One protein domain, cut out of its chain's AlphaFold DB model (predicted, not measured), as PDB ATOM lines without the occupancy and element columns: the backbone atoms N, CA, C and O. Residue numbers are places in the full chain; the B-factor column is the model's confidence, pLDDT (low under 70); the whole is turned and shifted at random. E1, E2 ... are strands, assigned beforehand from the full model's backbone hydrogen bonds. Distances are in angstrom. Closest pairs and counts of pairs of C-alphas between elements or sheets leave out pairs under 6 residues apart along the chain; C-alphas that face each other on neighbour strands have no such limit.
ATOM      1  N   PRO A  43     135.987  82.127 136.473       52.94
ATOM      2  CA  PRO A  43     135.951  83.071 135.355       52.94
ATOM      3  C   PRO A  43     137.336  83.513 134.866       52.94
ATOM      4  O   PRO A  43     137.572  83.514 133.662       52.94
ATOM      5  N   ILE A  44     138.269  83.907 135.746       59.38
ATOM      6  CA  ILE A  44     139.502  84.567 135.283       59.38
ATOM      7  C   ILE A  44     140.709  84.159 136.120       59.38
ATOM      8  O   ILE A  44     141.059  84.759 137.130       59.38
ATOM      9  N   LYS A  45     141.404  83.147 135.609       62.19
ATOM     10  CA  LYS A  45     142.698  82.675 136.096       62.19
ATOM     11  C   LYS A  45     143.721  83.812 136.269       62.19
ATOM     12  O   LYS A  45     144.516  83.771 137.187       62.19
ATOM     13  N   GLN A  46     143.706  84.849 135.441       65.06
ATOM     14  CA  GLN A  46     144.714  85.920 135.486       65.06
ATOM     15  C   GLN A  46     144.559  86.930 136.636       65.06
ATOM     16  O   GLN A  46     145.397  87.821 136.756       65.06
ATOM     17  N   MET A  47     143.521  86.814 137.465       73.75
ATOM     18  CA  MET A  47     143.264  87.743 138.565       73.75
ATOM     19  C   MET A  47     143.730  87.149 139.891       73.75
ATOM     20  O   MET A  47     143.548  85.962 140.147       73.75
ATOM     21  N   SER A  48     144.376  87.973 140.718       77.06
ATOM     22  CA  SER A  48     144.955  87.533 141.993       77.06
ATOM     23  C   SER A  48     144.053  87.818 143.190       77.06
ATOM     24  O   SER A  48     144.234  87.239 144.263       77.06
ATOM     25  N   GLN A  49     143.062  88.694 143.022       85.31
ATOM     26  CA  GLN A  49     142.182  89.154 144.092       85.31
ATOM     27  C   GLN A  49     140.725  89.200 143.619       85.31
ATOM     28  O   GLN A  49     140.440  89.527 142.467       85.31
ATOM     29  N   TYR A  50     139.804  88.898 144.534       87.06
ATOM     30  CA  TYR A  50     138.360  88.983 144.323       87.06
ATOM     31  C   TYR A  50     137.724  89.762 145.476       87.06
ATOM     32  O   TYR A  50     137.980  89.456 146.642       87.06
ATOM     33  N   VAL A  51     136.908  90.765 145.151       89.25
ATOM     34  CA  VAL A  51     136.221  91.622 146.126       89.25
ATOM     35  C   VAL A  51     134.752  91.751 145.731       89.25
ATOM     36  O   VAL A  51     134.439  92.056 144.587       89.25
ATOM     37  N   CYS A  52     133.842  91.539 146.680       91.00
ATOM     38  CA  CYS A  52     132.419  91.817 146.500       91.00
ATOM     39  C   CYS A  52     132.049  93.079 147.288       91.00
ATOM     40  O   CYS A  52     132.388  93.195 148.469       91.00
ATOM     41  N   THR A  53     131.383  94.028 146.633       90.56
ATOM     42  CA  THR A  53     130.909  95.279 147.242       90.56
ATOM     43  C   THR A  53     129.453  95.535 146.881       90.56
ATOM     44  O   THR A  53     128.975  95.048 145.865       90.56
ATOM     45  N   PHE A  54     128.764  96.379 147.645       90.62
ATOM     46  CA  PHE A  54     127.473  96.934 147.232       90.62
ATOM     47  C   PHE A  54     127.675  98.362 146.739       90.62
ATOM     48  O   PHE A  54     128.101  99.231 147.500       90.62
ATOM     49  N   SER A  55     127.384  98.591 145.461       87.12
ATOM     50  CA  SER A  55     127.486  99.901 144.822       87.12
ATOM     51  C   SER A  55     126.097 100.494 144.627       87.12
ATOM     52  O   SER A  55     125.132  99.782 144.356       87.12
ATOM     53  N   VAL A  56     125.990 101.812 144.760       88.50
ATOM     54  CA  VAL A  56     124.732 102.550 144.608       88.50
ATOM     55  C   VAL A  56     124.864 103.506 143.432       88.50
ATOM     56  O   VAL A  56     125.871 104.207 143.313       88.50
ATOM     57  N   TYR A  57     123.857 103.557 142.559       82.75
ATOM     58  CA  TYR A  57     123.862 104.509 141.451       82.75
ATOM     59  C   TYR A  57     123.700 105.938 141.981       82.75
ATOM     60  O   TYR A  57     122.735 106.254 142.670       82.75
ATOM     61  N   GLY A  58     124.623 106.834 141.620       85.75
ATOM     62  CA  GLY A  58     124.641 108.201 142.161       85.75
ATOM     63  C   GLY A  58     123.375 109.025 141.882       85.75
ATOM     64  O   GLY A  58     123.059 109.927 142.651       85.75
ATOM     65  N   HIS A  59     122.635 108.713 140.813       85.25
ATOM     66  CA  HIS A  59     121.379 109.388 140.459       85.25
ATOM     67  C   HIS A  59     120.127 108.713 141.042       85.25
ATOM     68  O   HIS A  59     119.045 109.289 140.972       85.25
ATOM     69  N   ASP A  60     120.255 107.503 141.592       84.81
ATOM     70  CA  ASP A  60     119.141 106.736 142.145       84.81
ATOM     71  C   ASP A  60     119.634 105.795 143.250       84.81
ATOM     72  O   ASP A  60     120.106 104.683 142.998       84.81
ATOM     73  N   MET A  61     119.478 106.237 144.501       86.44
ATOM     74  CA  MET A  61     119.927 105.471 145.663       86.44
ATOM     75  C   MET A  61     119.067 104.242 145.987       86.44
ATOM     76  O   MET A  61     119.448 103.441 146.841       86.44
ATOM     77  N   SER A  62     117.921 104.066 145.317       87.94
ATOM     78  CA  SER A  62     117.115 102.847 145.449       87.94
ATOM     79  C   SER A  62     117.718 101.668 144.680       87.94
ATOM     80  O   SER A  62     117.421 100.510 144.975       87.94
ATOM     81  N   ARG A  63     118.610 101.950 143.723       82.62
ATOM     82  CA  ARG A  63     119.270 100.953 142.883       82.62
ATOM     83  C   ARG A  63     120.626 100.590 143.470       82.62
ATOM     84  O   ARG A  63     121.622 101.286 143.262       82.62
ATOM     85  N   GLN A  64     120.644  99.478 144.194       87.56
ATOM     86  CA  GLN A  64     121.852  98.858 144.729       87.56
ATOM     87  C   GLN A  64     122.244  97.679 143.840       87.56
ATOM     88  O   GLN A  64     121.381  96.913 143.412       87.56
ATOM     89  N   ILE A  65     123.534  97.541 143.563       88.62
ATOM     90  CA  ILE A  65     124.091  96.431 142.793       88.62
ATOM     91  C   ILE A  65     125.187  95.747 143.605       88.62
ATOM     92  O   ILE A  65     126.077  96.409 144.141       88.62
ATOM     93  N   GLU A  66     125.108  94.421 143.699       91.62
ATOM     94  CA  GLU A  66     126.226  93.597 144.149       91.62
ATOM     95  C   GLU A  66     127.275  93.593 143.031       91.62
ATOM     96  O   GLU A  66     127.032  93.124 141.922       91.62
ATOM     97  N   ALA A  67     128.419  94.215 143.291       92.00
ATOM     98  CA  ALA A  67     129.483  94.419 142.325       92.00
ATOM     99  C   ALA A  67     130.660  93.495 142.644       92.00
ATOM    100  O   ALA A  67     131.317  93.597 143.688       92.00
ATOM    101  N   HIS A  68     130.946  92.611 141.701       91.19
ATOM    102  CA  HIS A  68     131.975  91.589 141.801       91.19
ATOM    103  C   HIS A  68     133.231  92.051 141.071       91.19
ATOM    104  O   HIS A  68     133.281  92.083 139.842       91.19
ATOM    105  N   HIS A  69     134.249  92.418 141.839       90.69
ATOM    106  CA  HIS A  69     135.524  92.924 141.357       90.69
ATOM    107  C   HIS A  69     136.517  91.776 141.255       90.69
ATOM    108  O   HIS A  69     136.869  91.155 142.261       90.69
ATOM    109  N   TYR A  70     137.003  91.525 140.049       89.25
ATOM    110  CA  TYR A  70     138.096  90.601 139.814       89.25
ATOM    111  C   TYR A  70     139.333  91.402 139.420       89.25
ATOM    112  O   TYR A  70     139.341  92.100 138.405       89.25
ATOM    113  N   ILE A  71     140.356  91.341 140.268       89.50
ATOM    114  CA  ILE A  71     141.427  92.332 140.322       89.50
ATOM    115  C   ILE A  71     142.771  91.693 139.972       89.50
ATOM    116  O   ILE A  71     143.159  90.657 140.521       89.50
ATOM    117  N   SER A  72     143.514  92.382 139.113       88.62
ATOM    118  CA  SER A  72     144.914  92.125 138.799       88.62
ATOM    119  C   SER A  72     145.775  93.273 139.307       88.62
ATOM    120  O   SER A  72     145.504  94.450 139.054       88.62
ATOM    121  N   ARG A  73     146.850  92.939 140.018       88.00
ATOM    122  CA  ARG A  73     147.840  93.927 140.439       88.00
ATOM    123  C   ARG A  73     148.808  94.205 139.295       88.00
ATOM    124  O   ARG A  73     149.522  93.306 138.864       88.00
ATOM    125  N   VAL A  74     148.849  95.452 138.831       88.50
ATOM    126  CA  VAL A  74     149.796  95.877 137.785       88.50
ATOM    127  C   VAL A  74     151.104  96.329 138.423       88.50
ATOM    128  O   VAL A  74     152.187  95.926 138.002       88.50
ATOM    129  N   ASN A  75     151.003  97.134 139.479       88.38
ATOM    130  CA  ASN A  75     152.118  97.544 140.321       88.38
ATOM    131  C   ASN A  75     151.613  97.733 141.782       88.38
ATOM    132  O   ASN A  75     150.417  97.557 142.036       88.38
ATOM    133  N   PRO A  76     152.462  98.031 142.784       87.00
ATOM    134  CA  PRO A  76     152.009  98.205 144.168       87.00
ATOM    135  C   PRO A  76     150.979  99.329 144.353       87.00
ATOM    136  O   PRO A  76     150.142  99.229 145.248       87.00
ATOM    137  N   ASP A  77     151.021 100.337 143.484       88.88
ATOM    138  CA  ASP A  77     150.225 101.564 143.522       88.88
ATOM    139  C   ASP A  77     149.009 101.513 142.567       88.88
ATOM    140  O   ASP A  77     148.150 102.391 142.615       88.88
ATOM    141  N   PHE A  78     148.912 100.489 141.705       89.75
ATOM    142  CA  PHE A  78     147.884 100.368 140.670       89.75
ATOM    143  C   PHE A  78     147.275  98.961 140.602       89.75
ATOM    144  O   PHE A  78     147.945  97.966 140.293       89.75
ATOM    145  N   LEU A  79     145.963  98.903 140.834       90.31
ATOM    146  CA  LEU A  79     145.125  97.717 140.694       90.31
ATOM    147  C   LEU A  79     144.165  97.918 139.523       90.31
ATOM    148  O   LEU A  79     143.482  98.935 139.453       90.31
ATOM    149  N   GLN A  80     144.094  96.935 138.635       89.50
ATOM    150  CA  GLN A  80     143.140  96.909 137.534       89.50
ATOM    151  C   GLN A  80     142.045  95.897 137.852       89.50
ATOM    152  O   GLN A  80     142.357  94.785 138.276       89.50
ATOM    153  N   SER A  81     140.777  96.252 137.648       91.38
ATOM    154  CA  SER A  81     139.650  95.387 137.999       91.38
ATOM    155  C   SER A  81     138.668  95.271 136.851       91.38
ATOM    156  O   SER A  81     138.257  96.280 136.310       91.38
ATOM    157  N   ALA A  82     138.199  94.063 136.549       90.19
ATOM    158  CA  ALA A  82     136.933  93.901 135.837       90.19
ATOM    159  C   ALA A  82     135.805  93.810 136.870       90.19
ATOM    160  O   ALA A  82     135.946  93.090 137.863       90.19
ATOM    161  N   VAL A  83     134.714  94.543 136.665       90.75
ATOM    162  CA  VAL A  83     133.579  94.590 137.595       90.75
ATOM    163  C   VAL A  83     132.352  93.984 136.932       90.75
ATOM    164  O   VAL A  83     131.945  94.439 135.865       90.75
ATOM    165  N   TYR A  84     131.759  92.977 137.568       91.12
ATOM    166  CA  TYR A  84     130.570  92.270 137.092       91.12
ATOM    167  C   TYR A  84     129.377  92.453 138.034       91.12
ATOM    168  O   TYR A  84     129.556  92.698 139.227       91.12
ATOM    169  N   ASP A  85     128.164  92.311 137.500       90.56
ATOM    170  CA  ASP A  85     126.898  92.390 138.251       90.56
ATOM    171  C   ASP A  85     126.565  91.145 139.093       90.56
ATOM    172  O   ASP A  85     125.611  91.153 139.868       90.56
ATOM    173  N   SER A  86     127.307  90.052 138.908       85.69
ATOM    174  CA  SER A  86     127.140  88.789 139.627       85.69
ATOM    175  C   SER A  86     128.424  87.952 139.557       85.69
ATOM    176  O   SER A  86     129.329  88.237 138.771       85.69
ATOM    177  N   ASN A  87     128.510  86.884 140.356       83.06
ATOM    178  CA  ASN A  87     129.602  85.901 140.296       83.06
ATOM    179  C   ASN A  87     129.296  84.684 139.396       83.06
ATOM    180  O   ASN A  87     130.021  83.685 139.440       83.06
ATOM    181  N   ASN A  88     128.220  84.734 138.602       83.75
ATOM    182  CA  ASN A  88     127.830  83.650 137.701       83.75
ATOM    183  C   ASN A  88     128.649  83.695 136.396       83.75
ATOM    184  O   ASN A  88     129.101  84.742 135.948       83.75
ATOM    185  N   SER A  89     128.788  82.550 135.734       81.69
ATOM    186  CA  SER A  89     129.345  82.423 134.382       81.69
ATOM    187  C   SER A  89     128.683  83.316 133.321       81.69
ATOM    188  O   SER A  89     129.326  83.646 132.329       81.69
ATOM    189  N   SER A  90     127.422  83.712 133.518       84.81
ATOM    190  CA  SER A  90     126.670  84.598 132.622       84.81
ATOM    191  C   SER A  90     126.614  86.052 133.106       84.81
ATOM    192  O   SER A  90     125.710  86.780 132.698       84.81
ATOM    193  N   ALA A  91     127.494  86.452 134.028       88.25
ATOM    194  CA  ALA A  91     127.497  87.799 134.589       88.25
ATOM    195  C   ALA A  91     127.800  88.866 133.527       88.25
ATOM    196  O   ALA A  91     128.620  88.656 132.630       88.25
ATOM    197  N   HIS A  92     127.176  90.036 133.658       89.38
ATOM    198  CA  HIS A  92     127.420  91.161 132.762       89.38
ATOM    199  C   HIS A  92     128.554  92.030 133.293       89.38
ATOM    200  O   HIS A  92     128.608  92.350 134.482       89.38
ATOM    201  N   LEU A  93     129.450  92.443 132.397       90.50
ATOM    202  CA  LEU A  93     130.487  93.421 132.704       90.50
ATOM    203  C   LEU A  93     129.843  94.804 132.873       90.50
ATOM    204  O   LEU A  93     129.194  95.305 131.956       90.50
ATOM    205  N   ILE A  94     130.050  95.421 134.034       89.81
ATOM    206  CA  ILE A  94     129.495  96.733 134.393       89.81
ATOM    207  C   ILE A  94     130.570  97.813 134.577       89.81
ATOM    208  O   ILE A  94     130.229  98.991 134.658       89.81
ATOM    209  N   GLY A  95     131.854  97.441 134.627       85.50
ATOM    210  CA  GLY A  95     132.963  98.390 134.756       85.50
ATOM    211  C   GLY A  95     134.345  97.763 134.561       85.50
ATOM    212  O   GLY A  95     134.495  96.540 134.615       85.50
ATOM    213  N   CYS A  96     135.346  98.617 134.332       77.88
ATOM    214  CA  CYS A  96     136.758  98.269 134.157       77.88
ATOM    215  C   CYS A  96     137.685  99.346 134.740       77.88
ATOM    216  O   CYS A  96     137.242 100.519 134.763       77.88
TER     217      CYS A  96
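AT A GLANCE: This is residues 43 to 96 of the 96 residues of an uncharacterized protein of Helianthus annuus (UniProt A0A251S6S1). This is one narrow, strongly twisted antiparallel sheet with no named helix on it, a flat winding ribbon in which the long strand E2 makes most of the length. E1 runs beside one part of E2, E3 runs on the other side of E2 towards its far end, and the short E4 adds a last edge beside the end of E3. The printed part has 54 residues with four named strands, E1, E2, E3 and E4 along the chain, in the same order across the sheet; the class is all strand. The whole is only just loose, close to compact, with a radius of gyration of the C-alphas of 12.1 A and spans of 35 by 27 by 14 A.

HOW THE PARTS SIT: The sheet is a meander, each strand the antiparallel neighbour of the one before. E2, residues 60 to 75, is an inner strand. E1, residues 49 to 57, is an edge strand and forms a hairpin with E2, at 151 degrees between their directions; C-alphas 52 and 68 face each other at 4.7 A, and N 51 and O 69 are within hydrogen-bond range at 2.9 A, as are N 67 and O 53 at 2.8 A. E3, residues 78 to 84, is the other inner strand and forms a hairpin with E2 at 136 degrees; C-alphas 71 and 81 face each other at 4.2 A, and N 72 and O 80 are within hydrogen-bond range at 2.8 A. E4, residues 93 to 95, is the second edge strand and forms a hairpin with E3 at 140 degrees; C-alphas 84 and 93 face each other at 4.5 A, and N 94 and O 83 are within hydrogen-bond range at 2.8 A. E1 and E4 are apart. From edge to edge the strands' lines turn by 103 degrees, and the way across the sheet turns by 48 degrees.

IN THESE COORDINATES: E2 is 34.3 A from first to last C-alpha and ends at C-alpha 75 (152.118, 97.544, 140.321); it bends by 96 degrees at residue 63. E1 begins at C-alpha 49 (142.182, 89.154, 144.092), is 24.0 A long and bends by 53 degrees at residue 54. E3 is 19.4 A long. E4, 5.9 A long, ends at C-alpha 95 (132.963, 98.390, 134.756).

THE WHOLE: The two C-alphas farthest apart are those of Ser 62 and Asn 75, at 35.8 A. The sheet's C-alphas lie up to 9.5 A off their best plane. The links E1 to E2 and E2 to E3 are tight; that from E3 to E4, with 8 residues, is short. The printed part has no cut and ends at Cys 96, the chain's last residue. The mean pLDDT of the printed part is 85.4, and residues 43 to 46 are under 70.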